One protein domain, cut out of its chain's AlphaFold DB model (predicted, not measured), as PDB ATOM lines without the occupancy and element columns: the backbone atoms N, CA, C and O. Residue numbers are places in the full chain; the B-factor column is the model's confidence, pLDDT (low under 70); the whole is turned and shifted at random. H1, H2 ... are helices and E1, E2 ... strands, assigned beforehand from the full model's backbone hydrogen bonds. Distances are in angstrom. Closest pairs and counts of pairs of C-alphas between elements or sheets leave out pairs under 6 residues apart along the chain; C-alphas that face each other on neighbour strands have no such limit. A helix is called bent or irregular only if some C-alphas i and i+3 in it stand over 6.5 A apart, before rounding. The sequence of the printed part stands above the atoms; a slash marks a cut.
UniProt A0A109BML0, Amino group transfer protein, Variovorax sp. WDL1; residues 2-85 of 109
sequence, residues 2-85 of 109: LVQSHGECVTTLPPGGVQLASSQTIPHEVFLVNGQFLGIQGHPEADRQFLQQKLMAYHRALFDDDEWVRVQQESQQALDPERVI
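AT A GLANCE: This is residues 2 to 85 of the 109 residues of the protein "Amino group transfer protein" of Variovorax sp. WDL1 (UniProt A0A109BML0). This is an elongated domain with a small three-stranded sheet, E1 to E3, at one end and two helices, H1 and H2, side by side and running opposite ways at the other, with loops joining the two ends. The short H3 lies off to one side between these ends, and residues 2 to 16, a long stretch with no named element, lead from between them to the far end of the sheet. The sheet, in the order E1, E2, E3, is antiparallel throughout and is a meander, each strand the antiparallel neighbour of the one before. The printed part has 84 residues, with three named strands followed by three named helices, 42 residues in named elements and the class mixed, helices and strands. It is only just compact, close to loose, with a radius of gyration of the C-alphas of 14.3 A and spans of 42 by 25 by 20 A.

HOW THE PARTS SIT: E2, residues 30 to 33, is the inner strand, between the edge strands E1, residues 17 to 21, and E3, residues 37 to 40. E1 and E2 are a hairpin, antiparallel at 161 degrees between directions; N 18 and O 32 are 2.8 A apart and N 32 and O 18 2.9 A, both within hydrogen-bond range. E2 and E3 are also a hairpin, antiparallel at 164 degrees, with N 39 and O 31 at 2.8 A and N 33 and O 37 at 2.9 A. H1, residues 48 to 62, and H2, residues 65 to 74, are not on the sheet, with 0 pairs of C-alphas within 10 A for each. H1 and H2 are close but not clearly touching; their closest C-alphas, those of Arg 60 and Trp 68, are 7.4 A apart, and they run opposite ways at a shallow tilt of 19 degrees. H3, residues 82 to 85, is not on the sheet and is apart from H1 and H2. Every O i to N i+4 pair is within hydrogen-bond range in H2, against 7 of 11 in H1, and H3 is too short for such a pair.

IN THESE COORDINATES: E1 begins at C-alpha 17, (62.755, -20.601, 69.808), and is 12.2 A long from first to last C-alpha; E2 is 10.4 A and E3 9.9 A. H1 is 19.4 A long from C-alpha 48 at (90.917, -20.680, 80.819), and is irregular: C-alphas 58 and 61 are 7.6 A apart. H2 is 14.3 A long. H3 is 5.0 A long and ends at C-alpha 85, (80.137, -10.429, 76.168).

THE WHOLE: The two C-alphas farthest apart, those of Gly 35 and Asp 65, are 43.3 A apart. The printed part has no cut. The links E2 to E3 and H1 to H2 are tight, the other three are short, and no link is long. The mean pLDDT of the printed part is 90.2, and no printed residue is under 70.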
ATOM      1  N   LEU A   2      83.857 -20.634  73.248       87.25
ATOM      2  CA  LEU A   2      83.528 -20.372  74.657       87.25
ATOM      3  C   LEU A   2      83.973 -21.550  75.527       87.25
ATOM      4  O   LEU A   2      84.145 -22.654  75.017       87.25
ATOM      5  N   VAL A   3      84.122 -21.339  76.833       89.88
ATOM      6  CA  VAL A   3      84.252 -22.467  77.764       89.88
ATOM      7  C   VAL A   3      82.949 -23.268  77.751       89.88
ATOM      8  O   VAL A   3      81.874 -22.686  77.816       89.88
ATOM      9  N   GLN A   4      83.037 -24.593  77.686       87.50
ATOM     10  CA  GLN A   4      81.897 -25.505  77.800       87.50
ATOM     11  C   GLN A   4      82.174 -26.454  78.967       87.50
ATOM     12  O   GLN A   4      83.273 -26.995  79.083       87.50
ATOM     13  N   SER A   5      81.209 -26.615  79.872       87.12
ATOM     14  CA  SER A   5      81.351 -27.480  81.051       87.12
ATOM     15  C   SER A   5      80.006 -28.093  81.443       87.12
ATOM     16  O   SER A   5      79.585 -28.029  82.599       87.12
ATOM     17  N   HIS A   6      79.324 -28.681  80.466       83.00
ATOM     18  CA  HIS A   6      78.043 -29.356  80.631       83.00
ATOM     19  C   HIS A   6      78.066 -30.698  79.881       83.00
ATOM     20  O   HIS A   6      78.738 -30.834  78.859       83.00
ATOM     21  N   GLY A   7      77.351 -31.701  80.398       82.38
ATOM     22  CA  GLY A   7      77.235 -33.026  79.766       82.38
ATOM     23  C   GLY A   7      76.051 -33.155  78.801       82.38
ATOM     24  O   GLY A   7      75.949 -34.131  78.064       82.38
ATOM     25  N   GLU A   8      75.154 -32.174  78.804       88.50
ATOM     26  CA  GLU A   8      73.931 -32.154  78.002       88.50
ATOM     27  C   GLU A   8      74.017 -31.049  76.953       88.50
ATOM     28  O   GLU A   8      74.801 -30.117  77.102       88.50
ATOM     29  N   CYS A   9      73.215 -31.117  75.893       92.62
ATOM     30  CA  CYS A   9      73.081 -29.989  74.979       92.62
ATOM     31  C   CYS A   9      71.649 -29.855  74.461       92.62
ATOM     32  O   CYS A   9      70.956 -30.844  74.218       92.62
ATOM     33  N   VAL A  10      71.209 -28.614  74.256       93.44
ATOM     34  CA  VAL A  10      69.953 -28.333  73.551       93.44
ATOM     35  C   VAL A  10      70.128 -28.690  72.074       93.44
ATOM     36  O   VAL A  10      70.843 -28.006  71.341       93.44
ATOM     37  N   THR A  11      69.465 -29.761  71.640       94.50
ATOM     38  CA  THR A  11      69.470 -30.256  70.248       94.50
ATOM     39  C   THR A  11      68.202 -29.908  69.476       94.50
ATOM     40  O   THR A  11      68.147 -30.071  68.261       94.50
ATOM     41  N   THR A  12      67.158 -29.458  70.168       95.88
ATOM     42  CA  THR A  12      65.903 -29.000  69.570       95.88
ATOM     43  C   THR A  12      65.414 -27.792  70.348       95.88
ATOM     44  O   THR A  12      65.305 -27.842  71.573       95.88
ATOM     45  N   LEU A  13      65.129 -26.700  69.642       95.38
ATOM     46  CA  LEU A  13      64.580 -25.503  70.268       95.38
ATOM     47  C   LEU A  13      63.106 -25.704  70.653       95.38
ATOM     48  O   LEU A  13      62.356 -26.338  69.905       95.38
ATOM     49  N   PRO A  14      62.663 -25.138  71.788       92.75
ATOM     50  CA  PRO A  14      61.246 -25.116  72.128       92.75
ATOM     51  C   PRO A  14      60.450 -24.273  71.111       92.75
ATOM     52  O   PRO A  14      61.035 -23.457  70.391       92.75
ATOM     53  N   PRO A  15      59.110 -24.412  71.054       93.94
ATOM     54  CA  PRO A  15      58.264 -23.550  70.232       93.94
ATOM     55  C   PRO A  15      58.541 -22.060  70.471       93.94
ATOM     56  O   PRO A  15      58.682 -21.624  71.613       93.94
ATOM     57  N   GLY A  16      58.631 -21.286  69.385       89.94
ATOM     58  CA  GLY A  16      59.005 -19.866  69.441       89.94
ATOM     59  C   GLY A  16      60.493 -19.613  69.723       89.94
ATOM     60  O   GLY A  16      60.899 -18.466  69.922       89.94
ATOM     61  N   GLY A  17      61.305 -20.671  69.746       92.38
ATOM     62  CA  GLY A  17      62.755 -20.601  69.808       92.38
ATOM     63  C   GLY A  17      63.368 -20.170  68.477       92.38
ATOM     64  O   GLY A  17      62.985 -20.630  67.403       92.38
ATOM     65  N   VAL A  18      64.361 -19.297  68.571       90.94
ATOM     66  CA  VAL A  18      65.114 -18.732  67.458       90.94
ATOM     67  C   VAL A  18      66.594 -18.958  67.729       90.94
ATOM     68  O   VAL A  18      67.128 -18.464  68.723       90.94
ATOM     69  N   GLN A  19      67.269 -19.690  66.846       91.19
ATOM     70  CA  GLN A  19      68.716 -19.869  66.932       91.19
ATOM     71  C   GLN A  19      69.428 -18.562  66.577       91.19
ATOM     72  O   GLN A  19      69.139 -17.954  65.547       91.19
ATOM     73  N   LEU A  20      70.389 -18.167  67.410       86.00
ATOM     74  CA  LEU A  20      71.234 -16.992  67.199       86.00
ATOM     75  C   LEU A  20      72.678 -17.374  66.862       86.00
ATOM     76  O   LEU A  20      73.314 -16.706  66.051       86.00
ATOM     77  N   ALA A  21      73.192 -18.453  67.455       85.12
ATOM     78  CA  ALA A  21      74.518 -18.982  67.157       85.12
ATOM     79  C   ALA A  21      74.587 -20.499  67.374       85.12
ATOM     80  O   ALA A  21      73.817 -21.073  68.147       85.12
ATOM     81  N   SER A  22      75.554 -21.120  66.707       88.69
ATOM     82  CA  SER A  22      75.893 -22.538  66.809       88.69
ATOM     83  C   SER A  22      77.411 -22.704  66.817       88.69
ATOM     84  O   SER A  22      78.136 -21.857  66.289       88.69
ATOM     85  N   SER A  23      77.899 -23.811  67.364       83.75
ATOM     86  CA  SER A  23      79.300 -24.230  67.308       83.75
ATOM     87  C   SER A  23      79.420 -25.636  66.707       83.75
ATOM     88  O   SER A  23      78.419 -26.262  66.364       83.75
ATOM     89  N   GLN A  24      80.649 -26.134  66.531       82.31
ATOM     90  CA  GLN A  24      80.862 -27.506  66.042       82.31
ATOM     91  C   GLN A  24      80.338 -28.563  67.021       82.31
ATOM     92  O   GLN A  24      79.929 -29.635  66.588       82.31
ATOM     93  N   THR A  25      80.363 -28.269  68.323       82.38
ATOM     94  CA  THR A  25      79.967 -29.200  69.385       82.38
ATOM     95  C   THR A  25      78.542 -28.962  69.875       82.38
ATOM     96  O   THR A  25      77.927 -29.887  70.398       82.38
ATOM     97  N   ILE A  26      77.991 -27.757  69.683       88.81
ATOM     98  CA  ILE A  26      76.665 -27.384  70.179       88.81
ATOM     99  C   ILE A  26      75.826 -26.749  69.057       88.81
ATOM    100  O   ILE A  26      76.102 -25.621  68.634       88.81
ATOM    101  N   PRO A  27      74.751 -27.415  68.597       91.31
ATOM    102  CA  PRO A  27      73.921 -26.903  67.508       91.31
ATOM    103  C   PRO A  27      73.143 -25.636  67.893       91.31
ATOM    104  O   PRO A  27      72.991 -24.739  67.070       91.31
ATOM    105  N   HIS A  28      72.691 -25.523  69.144       93.19
ATOM    106  CA  HIS A  28      71.981 -24.346  69.654       93.19
ATOM    107  C   HIS A  28      72.778 -23.679  70.783       93.19
ATOM    108  O   HIS A  28      72.394 -23.725  71.949       93.19
ATOM    109  N   GLU A  29      73.930 -23.100  70.444       90.50
ATOM    110  CA  GLU A  29      74.856 -22.474  71.402       90.50
ATOM    111  C   GLU A  29      74.255 -21.211  72.035       90.50
ATOM    112  O   GLU A  29      74.347 -21.016  73.244       90.50
ATOM    113  N   VAL A  30      73.611 -20.371  71.217       90.12
ATOM    114  CA  VAL A  30      72.886 -19.175  71.666       90.12
ATOM    115  C   VAL A  30      71.528 -19.144  70.983       90.12
ATOM    116  O   VAL A  30      71.444 -19.296  69.760       90.12
ATOM    117  N   PHE A  31      70.460 -18.930  71.745       91.69
ATOM    118  CA  PHE A  31      69.095 -18.888  71.224       91.69
ATOM    119  C   PHE A  31      68.194 -17.962  72.044       91.69
ATOM    120  O   PHE A  31      68.471 -17.662  73.202       91.69
ATOM    121  N   LEU A  32      67.099 -17.513  71.438       89.94
ATOM    122  CA  LEU A  32      66.090 -16.662  72.058       89.94
ATOM    123  C   LEU A  32      64.735 -17.360  71.999       89.94
ATOM    124  O   LEU A  32      64.352 -17.855  70.945       89.94
ATOM    125  N   VAL A  33      63.991 -17.377  73.099       91.81
ATOM    126  CA  VAL A  33      62.629 -17.927  73.132       91.81
ATOM    127  C   VAL A  33      61.639 -16.787  73.308       91.81
ATOM    128  O   VAL A  33      61.742 -16.016  74.265       91.81
ATOM    129  N   ASN A  34      60.694 -16.671  72.370       87.38
ATOM    130  CA  ASN A  34      59.598 -15.692  72.383       87.38
ATOM    131  C   ASN A  34      60.039 -14.227  72.562       87.38
ATOM    132  O   ASN A  34      59.291 -13.420  73.104       87.38
ATOM    133  N   GLY A  35      61.259 -13.874  72.150       80.56
ATOM    134  CA  GLY A  35      61.785 -12.518  72.346       80.56
ATOM    135  C   GLY A  35      62.075 -12.151  73.810       80.56
ATOM    136  O   GLY A  35      62.273 -10.979  74.105       80.56
ATOM    137  N   GLN A  36      62.065 -13.119  74.735       82.88
ATOM    138  CA  GLN A  36      62.047 -12.866  76.185       82.88
ATOM    139  C   GLN A  36      63.125 -13.613  76.969       82.88
ATOM    140  O   GLN A  36      63.588 -13.111  77.991       82.88
ATOM    141  N   PHE A  37      63.531 -14.796  76.512       88.25
ATOM    142  CA  PHE A  37      64.489 -15.630  77.238       88.25
ATOM    143  C   PHE A  37      65.704 -15.905  76.368       88.25
ATOM    144  O   PHE A  37      65.594 -16.611  75.365       88.25
ATOM    145  N   LEU A  38      66.849 -15.337  76.745       88.88
ATOM    146  CA  LEU A  38      68.125 -15.592  76.088       88.88
ATOM    147  C   LEU A  38      68.802 -16.803  76.739       88.88
ATOM    148  O   LEU A  38      69.122 -16.769  77.925       88.88
ATOM    149  N   GLY A  39      69.025 -17.852  75.954       91.25
ATOM    150  CA  GLY A  39      69.823 -19.014  76.326       91.25
ATOM    151  C   GLY A  39      71.229 -18.921  75.743       91.25
ATOM    152  O   GLY A  39      71.391 -18.588  74.568       91.25
ATOM    153  N   ILE A  40      72.233 -19.228  76.563       91.56
ATOM    154  CA  ILE A  40      73.642 -19.372  76.178       91.56
ATOM    155  C   ILE A  40      74.128 -20.665  76.841       91.56
ATOM    156  O   ILE A  40      73.977 -20.802  78.054       91.56
ATOM    157  N   GLN A  41      74.633 -21.626  76.063       92.12
ATOM    158  CA  GLN A  41      75.108 -22.911  76.603       92.12
ATOM    159  C   GLN A  41      76.574 -22.865  77.043       92.12
ATOM    160  O   GLN A  41      76.915 -23.419  78.084       92.12
ATOM    161  N   GLY A  42      77.435 -22.174  76.295       90.69
ATOM    162  CA  GLY A  42      78.789 -21.876  76.743       90.69
ATOM    163  C   GLY A  42      78.832 -20.885  77.911       90.69
ATOM    164  O   GLY A  42      77.873 -20.174  78.197       90.69
ATOM    165  N   HIS A  43      80.000 -20.802  78.537       92.00
ATOM    166  CA  HIS A  43      80.298 -19.964  79.691       92.00
ATOM    167  C   HIS A  43      81.228 -18.810  79.286       92.00
ATOM    168  O   HIS A  43      82.442 -18.896  79.501       92.00
ATOM    169  N   PRO A  44      80.720 -17.739  78.643       90.19
ATOM    170  CA  PRO A  44      81.525 -16.557  78.325       90.19
ATOM    171  C   PRO A  44      82.058 -15.841  79.580       90.19
ATOM    172  O   PRO A  44      82.988 -15.046  79.477       90.19
ATOM    173  N   GLU A  45      81.483 -16.111  80.751       89.00
ATOM    174  CA  GLU A  45      81.929 -15.631  82.059       89.00
ATOM    175  C   GLU A  45      83.170 -16.357  82.595       89.00
ATOM    176  O   GLU A  45      83.798 -15.872  83.537       89.00
ATOM    177  N   ALA A  46      83.523 -17.514  82.025       91.38
ATOM    178  CA  ALA A  46      84.655 -18.318  82.454       91.38
ATOM    179  C   ALA A  46      85.870 -18.103  81.545       91.38
ATOM    180  O   ALA A  46      85.782 -18.160  80.317       91.38
ATOM    181  N   ASP A  47      87.035 -17.923  82.163       92.12
ATOM    182  CA  ASP A  47      88.314 -17.932  81.464       92.12
ATOM    183  C   ASP A  47      88.992 -19.313  81.532       92.12
ATOM    184  O   ASP A  47      88.531 -20.255  82.190       92.12
ATOM    185  N   ARG A  48      90.126 -19.442  80.834       91.88
ATOM    186  CA  ARG A  48      90.917 -20.680  80.819       91.88
ATOM    187  C   ARG A  48      91.397 -21.073  82.214       91.88
ATOM    188  O   ARG A  48      91.426 -22.260  82.533       91.88
ATOM    189  N   GLN A  49      91.802 -20.099  83.025       92.94
ATOM    190  CA  GLN A  49      92.334 -20.376  84.351       92.94
ATOM    191  C   GLN A  49      91.246 -20.986  85.239       92.94
ATOM    192  O   GLN A  49      91.483 -22.004  85.890       92.94
ATOM    193  N   PHE A  50      90.049 -20.407  85.228       93.19
ATOM    194  CA  PHE A  50      88.892 -20.906  85.949       93.19
ATOM    195  C   PHE A  50      88.493 -22.306  85.473       93.19
ATOM    196  O   PHE A  50      88.320 -23.203  86.302       93.19
ATOM    197  N   LEU A  51      88.431 -22.531  84.155       93.06
ATOM    198  CA  LEU A  51      88.184 -23.855  83.575       93.06
ATOM    199  C   LEU A  51      89.170 -24.897  84.120       93.06
ATOM    200  O   LEU A  51      88.752 -25.921  84.657       93.06
ATOM    201  N   GLN A  52      90.471 -24.621  84.032       92.75
ATOM    202  CA  GLN A  52      91.515 -25.582  84.390       92.75
ATOM    203  C   GLN A  52      91.620 -25.823  85.899       92.75
ATOM    204  O   GLN A  52      91.804 -26.958  86.335       92.75
ATOM    205  N   GLN A  53      91.499 -24.772  86.712       91.94
ATOM    206  CA  GLN A  53      91.712 -24.862  88.160       91.94
ATOM    207  C   GLN A  53      90.466 -25.293  88.933       91.94
ATOM    208  O   GLN A  53      90.588 -25.782  90.057       91.94
ATOM    209  N   LYS A  54      89.270 -25.070  88.379       90.56
ATOM    210  CA  LYS A  54      88.001 -25.364  89.050       90.56
ATOM    211  C   LYS A  54      87.235 -26.442  88.306       90.56
ATOM    212  O   LYS A  54      87.152 -27.562  88.795       90.56
ATOM    213  N   LEU A  55      86.708 -26.121  87.127       88.88
ATOM    214  CA  LEU A  55      85.751 -26.982  86.426       88.88
ATOM    215  C   LEU A  55      86.355 -28.349  86.081       88.88
ATOM    216  O   LEU A  55      85.775 -29.380  86.407       88.88
ATOM    217  N   MET A  56      87.556 -28.371  85.509       92.56
ATOM    218  CA  MET A  56      88.258 -29.613  85.180       92.56
ATOM    219  C   MET A  56      88.568 -30.450  86.427       92.56
ATOM    220  O   MET A  56      88.378 -31.664  86.413       92.56
ATOM    221  N   ALA A  57      89.004 -29.820  87.521       89.44
ATOM    222  CA  ALA A  57      89.316 -30.526  88.763       89.44
ATOM    223  C   ALA A  57      88.073 -31.191  89.379       89.44
ATOM    224  O   ALA A  57      88.148 -32.342  89.808       89.44
ATOM    225  N   TYR A  58      86.925 -30.503  89.374       88.69
ATOM    226  CA  TYR A  58      85.663 -31.065  89.866       88.69
ATOM    227  C   TYR A  58      85.155 -32.225  89.007       88.69
ATOM    228  O   TYR A  58      84.575 -33.169  89.538       88.69
ATOM    229  N   HIS A  59      85.401 -32.184  87.698       89.44
ATOM    230  CA  HIS A  59      84.902 -33.182  86.755       89.44
ATOM    231  C   HIS A  59      85.901 -34.301  86.431       89.44
ATOM    232  O   HIS A  59      85.562 -35.185  85.654       89.44
ATOM    233  N   ARG A  60      87.103 -34.331  87.032       91.25
ATOM    234  CA  ARG A  60      88.144 -35.332  86.716       91.25
ATOM    235  C   ARG A  60      87.646 -36.776  86.778       91.25
ATOM    236  O   ARG A  60      88.064 -37.592  85.963       91.25
ATOM    237  N   ALA A  61      86.781 -37.087  87.740       93.31
ATOM    238  CA  ALA A  61      86.249 -38.433  87.935       93.31
ATOM    239  C   ALA A  61      85.266 -38.884  86.834       93.31
ATOM    240  O   ALA A  61      84.916 -40.058  86.800       93.31
ATOM    241  N   LEU A  62      84.816 -37.975  85.961       90.06
ATOM    242  CA  LEU A  62      83.908 -38.273  84.847       90.06
ATOM    243  C   LEU A  62      84.632 -38.756  83.583       90.06
ATOM    244  O   LEU A  62      83.957 -39.142  82.638       90.06
ATOM    245  N   PHE A  63      85.966 -38.718  83.563       91.38
ATOM    246  CA  PHE A  63      86.777 -39.045  82.392       91.38
ATOM    247  C   PHE A  63      87.763 -40.163  82.726       91.38
ATOM    248  O   PHE A  63      88.382 -40.145  83.800       91.38
ATOM    249  N   ASP A  64      87.953 -41.102  81.806       96.06
ATOM    250  CA  ASP A  64      89.101 -42.005  81.862       96.06
ATOM    251  C   ASP A  64      90.419 -41.272  81.528       96.06
ATOM    252  O   ASP A  64      90.447 -40.055  81.323       96.06
ATOM    253  N   ASP A  65      91.546 -41.983  81.567       95.38
ATOM    254  CA  ASP A  65      92.860 -41.365  81.368       95.38
ATOM    255  C   ASP A  65      93.072 -40.857  79.929       95.38
ATOM    256  O   ASP A  65      93.683 -39.801  79.745       95.38
ATOM    257  N   ASP A  66      92.530 -41.548  78.922       94.88
ATOM    258  CA  ASP A  66      92.659 -41.160  77.513       94.88
ATOM    259  C   ASP A  66      91.753 -39.960  77.197       94.88
ATOM    260  O   ASP A  66      92.176 -38.979  76.571       94.88
ATOM    261  N   GLU A  67      90.517 -39.984  77.694       93.06
ATOM    262  CA  GLU A  67      89.583 -38.864  77.641       93.06
ATOM    263  C   GLU A  67      90.153 -37.640  78.356       93.06
ATOM    264  O   GLU A  67      90.071 -36.522  77.841       93.06
ATOM    265  N   TRP A  68      90.795 -37.834  79.510       94.38
ATOM    266  CA  TRP A  68      91.391 -36.744  80.273       94.38
ATOM    267  C   TRP A  68      92.517 -36.040  79.515       94.38
ATOM    268  O   TRP A  68      92.584 -34.807  79.534       94.38
ATOM    269  N   VAL A  69      93.368 -36.780  78.797       94.88
ATOM    270  CA  VAL A  69      94.383 -36.181  77.915       94.88
ATOM    271  C   VAL A  69      93.719 -35.294  76.861       94.88
ATOM    272  O   VAL A  69      94.203 -34.187  76.601       94.88
ATOM    273  N   ARG A  70      92.585 -35.725  76.293       91.62
ATOM    274  CA  ARG A  70      91.835 -34.918  75.322       91.62
ATOM    275  C   ARG A  70      91.263 -33.650  75.957       91.62
ATOM    276  O   ARG A  70      91.472 -32.568  75.414       91.62
ATOM    277  N   VAL A  71      90.642 -33.750  77.134       91.12
ATOM    278  CA  VAL A  71      90.123 -32.590  77.887       91.12
ATOM    279  C   VAL A  71      91.241 -31.589  78.192       91.12
ATOM    280  O   VAL A  71      91.072 -30.379  78.029       91.12
ATOM    281  N   GLN A  72      92.423 -32.071  78.588       93.56
ATOM    282  CA  GLN A  72      93.588 -31.218  78.819       93.56
ATOM    283  C   GLN A  72      94.018 -30.479  77.549       93.56
ATOM    284  O   GLN A  72      94.256 -29.272  77.615       93.56
ATOM    285  N   GLN A  73      94.087 -31.161  76.404       92.62
ATOM    286  CA  GLN A  73      94.422 -30.539  75.119       92.62
ATOM    287  C   GLN A  73      93.367 -29.510  74.687       92.62
ATOM    288  O   GLN A  73      93.719 -28.390  74.311       92.62
ATOM    289  N   GLU A  74      92.082 -29.849  74.787       90.19
ATOM    290  CA  GLU A  74      90.964 -28.961  74.451       90.19
ATOM    291  C   GLU A  74      90.973 -27.685  75.310       90.19
ATOM    292  O   GLU A  74      90.801 -26.587  74.779       90.19
ATOM    293  N   SER A  75      91.301 -27.781  76.604       92.25
ATOM    294  CA  SER A  75      91.400 -26.613  77.497       92.25
ATOM    295  C   SER A  75      92.453 -25.574  77.075       92.25
ATOM    296  O   SER A  75      92.409 -24.422  77.516       92.25
ATOM    297  N   GLN A  76      93.413 -25.951  76.223       92.75
ATOM    298  CA  GLN A  76      94.445 -25.042  75.714       92.75
ATOM    299  C   GLN A  76      93.990 -24.248  74.486       92.75
ATOM    300  O   GLN A  76      94.666 -23.297  74.091       92.75
ATOM    301  N   GLN A  77      92.847 -24.591  73.885       89.38
ATOM    302  CA  GLN A  77      92.343 -23.896  72.705       89.38
ATOM    303  C   GLN A  77      92.074 -22.410  72.978       89.38
ATOM    304  O   GLN A  77      91.854 -21.969  74.113       89.38
ATOM    305  N   ALA A  78      92.126 -21.605  71.916       90.12
ATOM    306  CA  ALA A  78      91.873 -20.175  71.999       90.12
ATOM    307  C   ALA A  78      90.389 -19.894  72.292       90.12
ATOM    308  O   ALA A  78      89.486 -20.297  71.549       90.12
ATOM    309  N   LEU A  79      90.149 -19.155  73.375       89.75
ATOM    310  CA  LEU A  79      88.827 -18.658  73.726       89.75
ATOM    311  C   LEU A  79      88.577 -17.315  73.030       89.75
ATOM    312  O   LEU A  79      89.494 -16.513  72.875       89.75
ATOM    313  N   ASP A  80      87.335 -17.087  72.613       88.62
ATOM    314  CA  ASP A  80      86.866 -15.821  72.027       88.62
ATOM    315  C   ASP A  80      85.485 -15.483  72.617       88.62
ATOM    316  O   ASP A  80      84.461 -15.719  71.967       88.62
ATOM    317  N   PRO A  81      85.428 -15.038  73.890       89.12
ATOM    318  CA  PRO A  81      84.172 -14.705  74.559       89.12
ATOM    319  C   PRO A  81      83.665 -13.303  74.202       89.12
ATOM    320  O   PRO A  81      82.491 -13.001  74.420       89.12
ATOM    321  N   GLU A  82      84.519 -12.453  73.622       87.44
ATOM    322  CA  GLU A  82      84.264 -11.020  73.435       87.44
ATOM    323  C   GLU A  82      82.986 -10.743  72.649       87.44
ATOM    324  O   GLU A  82      82.217  -9.855  73.004       87.44
ATOM    325  N   ARG A  83      82.691 -11.538  71.615       82.38
ATOM    326  CA  ARG A  83      81.473 -11.352  70.808       82.38
ATOM    327  C   ARG A  83      80.194 -11.568  71.615       82.38
ATOM    328  O   ARG A  83      79.212 -10.856  71.403       82.38
ATOM    329  N   VAL A  84      80.210 -12.526  72.539       85.38
ATOM    330  CA  VAL A  84      79.060 -12.854  73.392       85.38
ATOM    331  C   VAL A  84      78.959 -11.877  74.556       85.38
ATOM    332  O   VAL A  84      77.866 -11.400  74.852       85.38
ATOM    333  N   ILE A  85      80.090 -11.485  75.149       86.44
ATOM    334  CA  ILE A  85      80.137 -10.429  76.168       86.44
ATOM    335  C   ILE A  85      79.623  -9.103  75.592       86.44
ATOM    336  O   ILE A  85      78.796  -8.440  76.217       86.44
TER     337      ILE A  85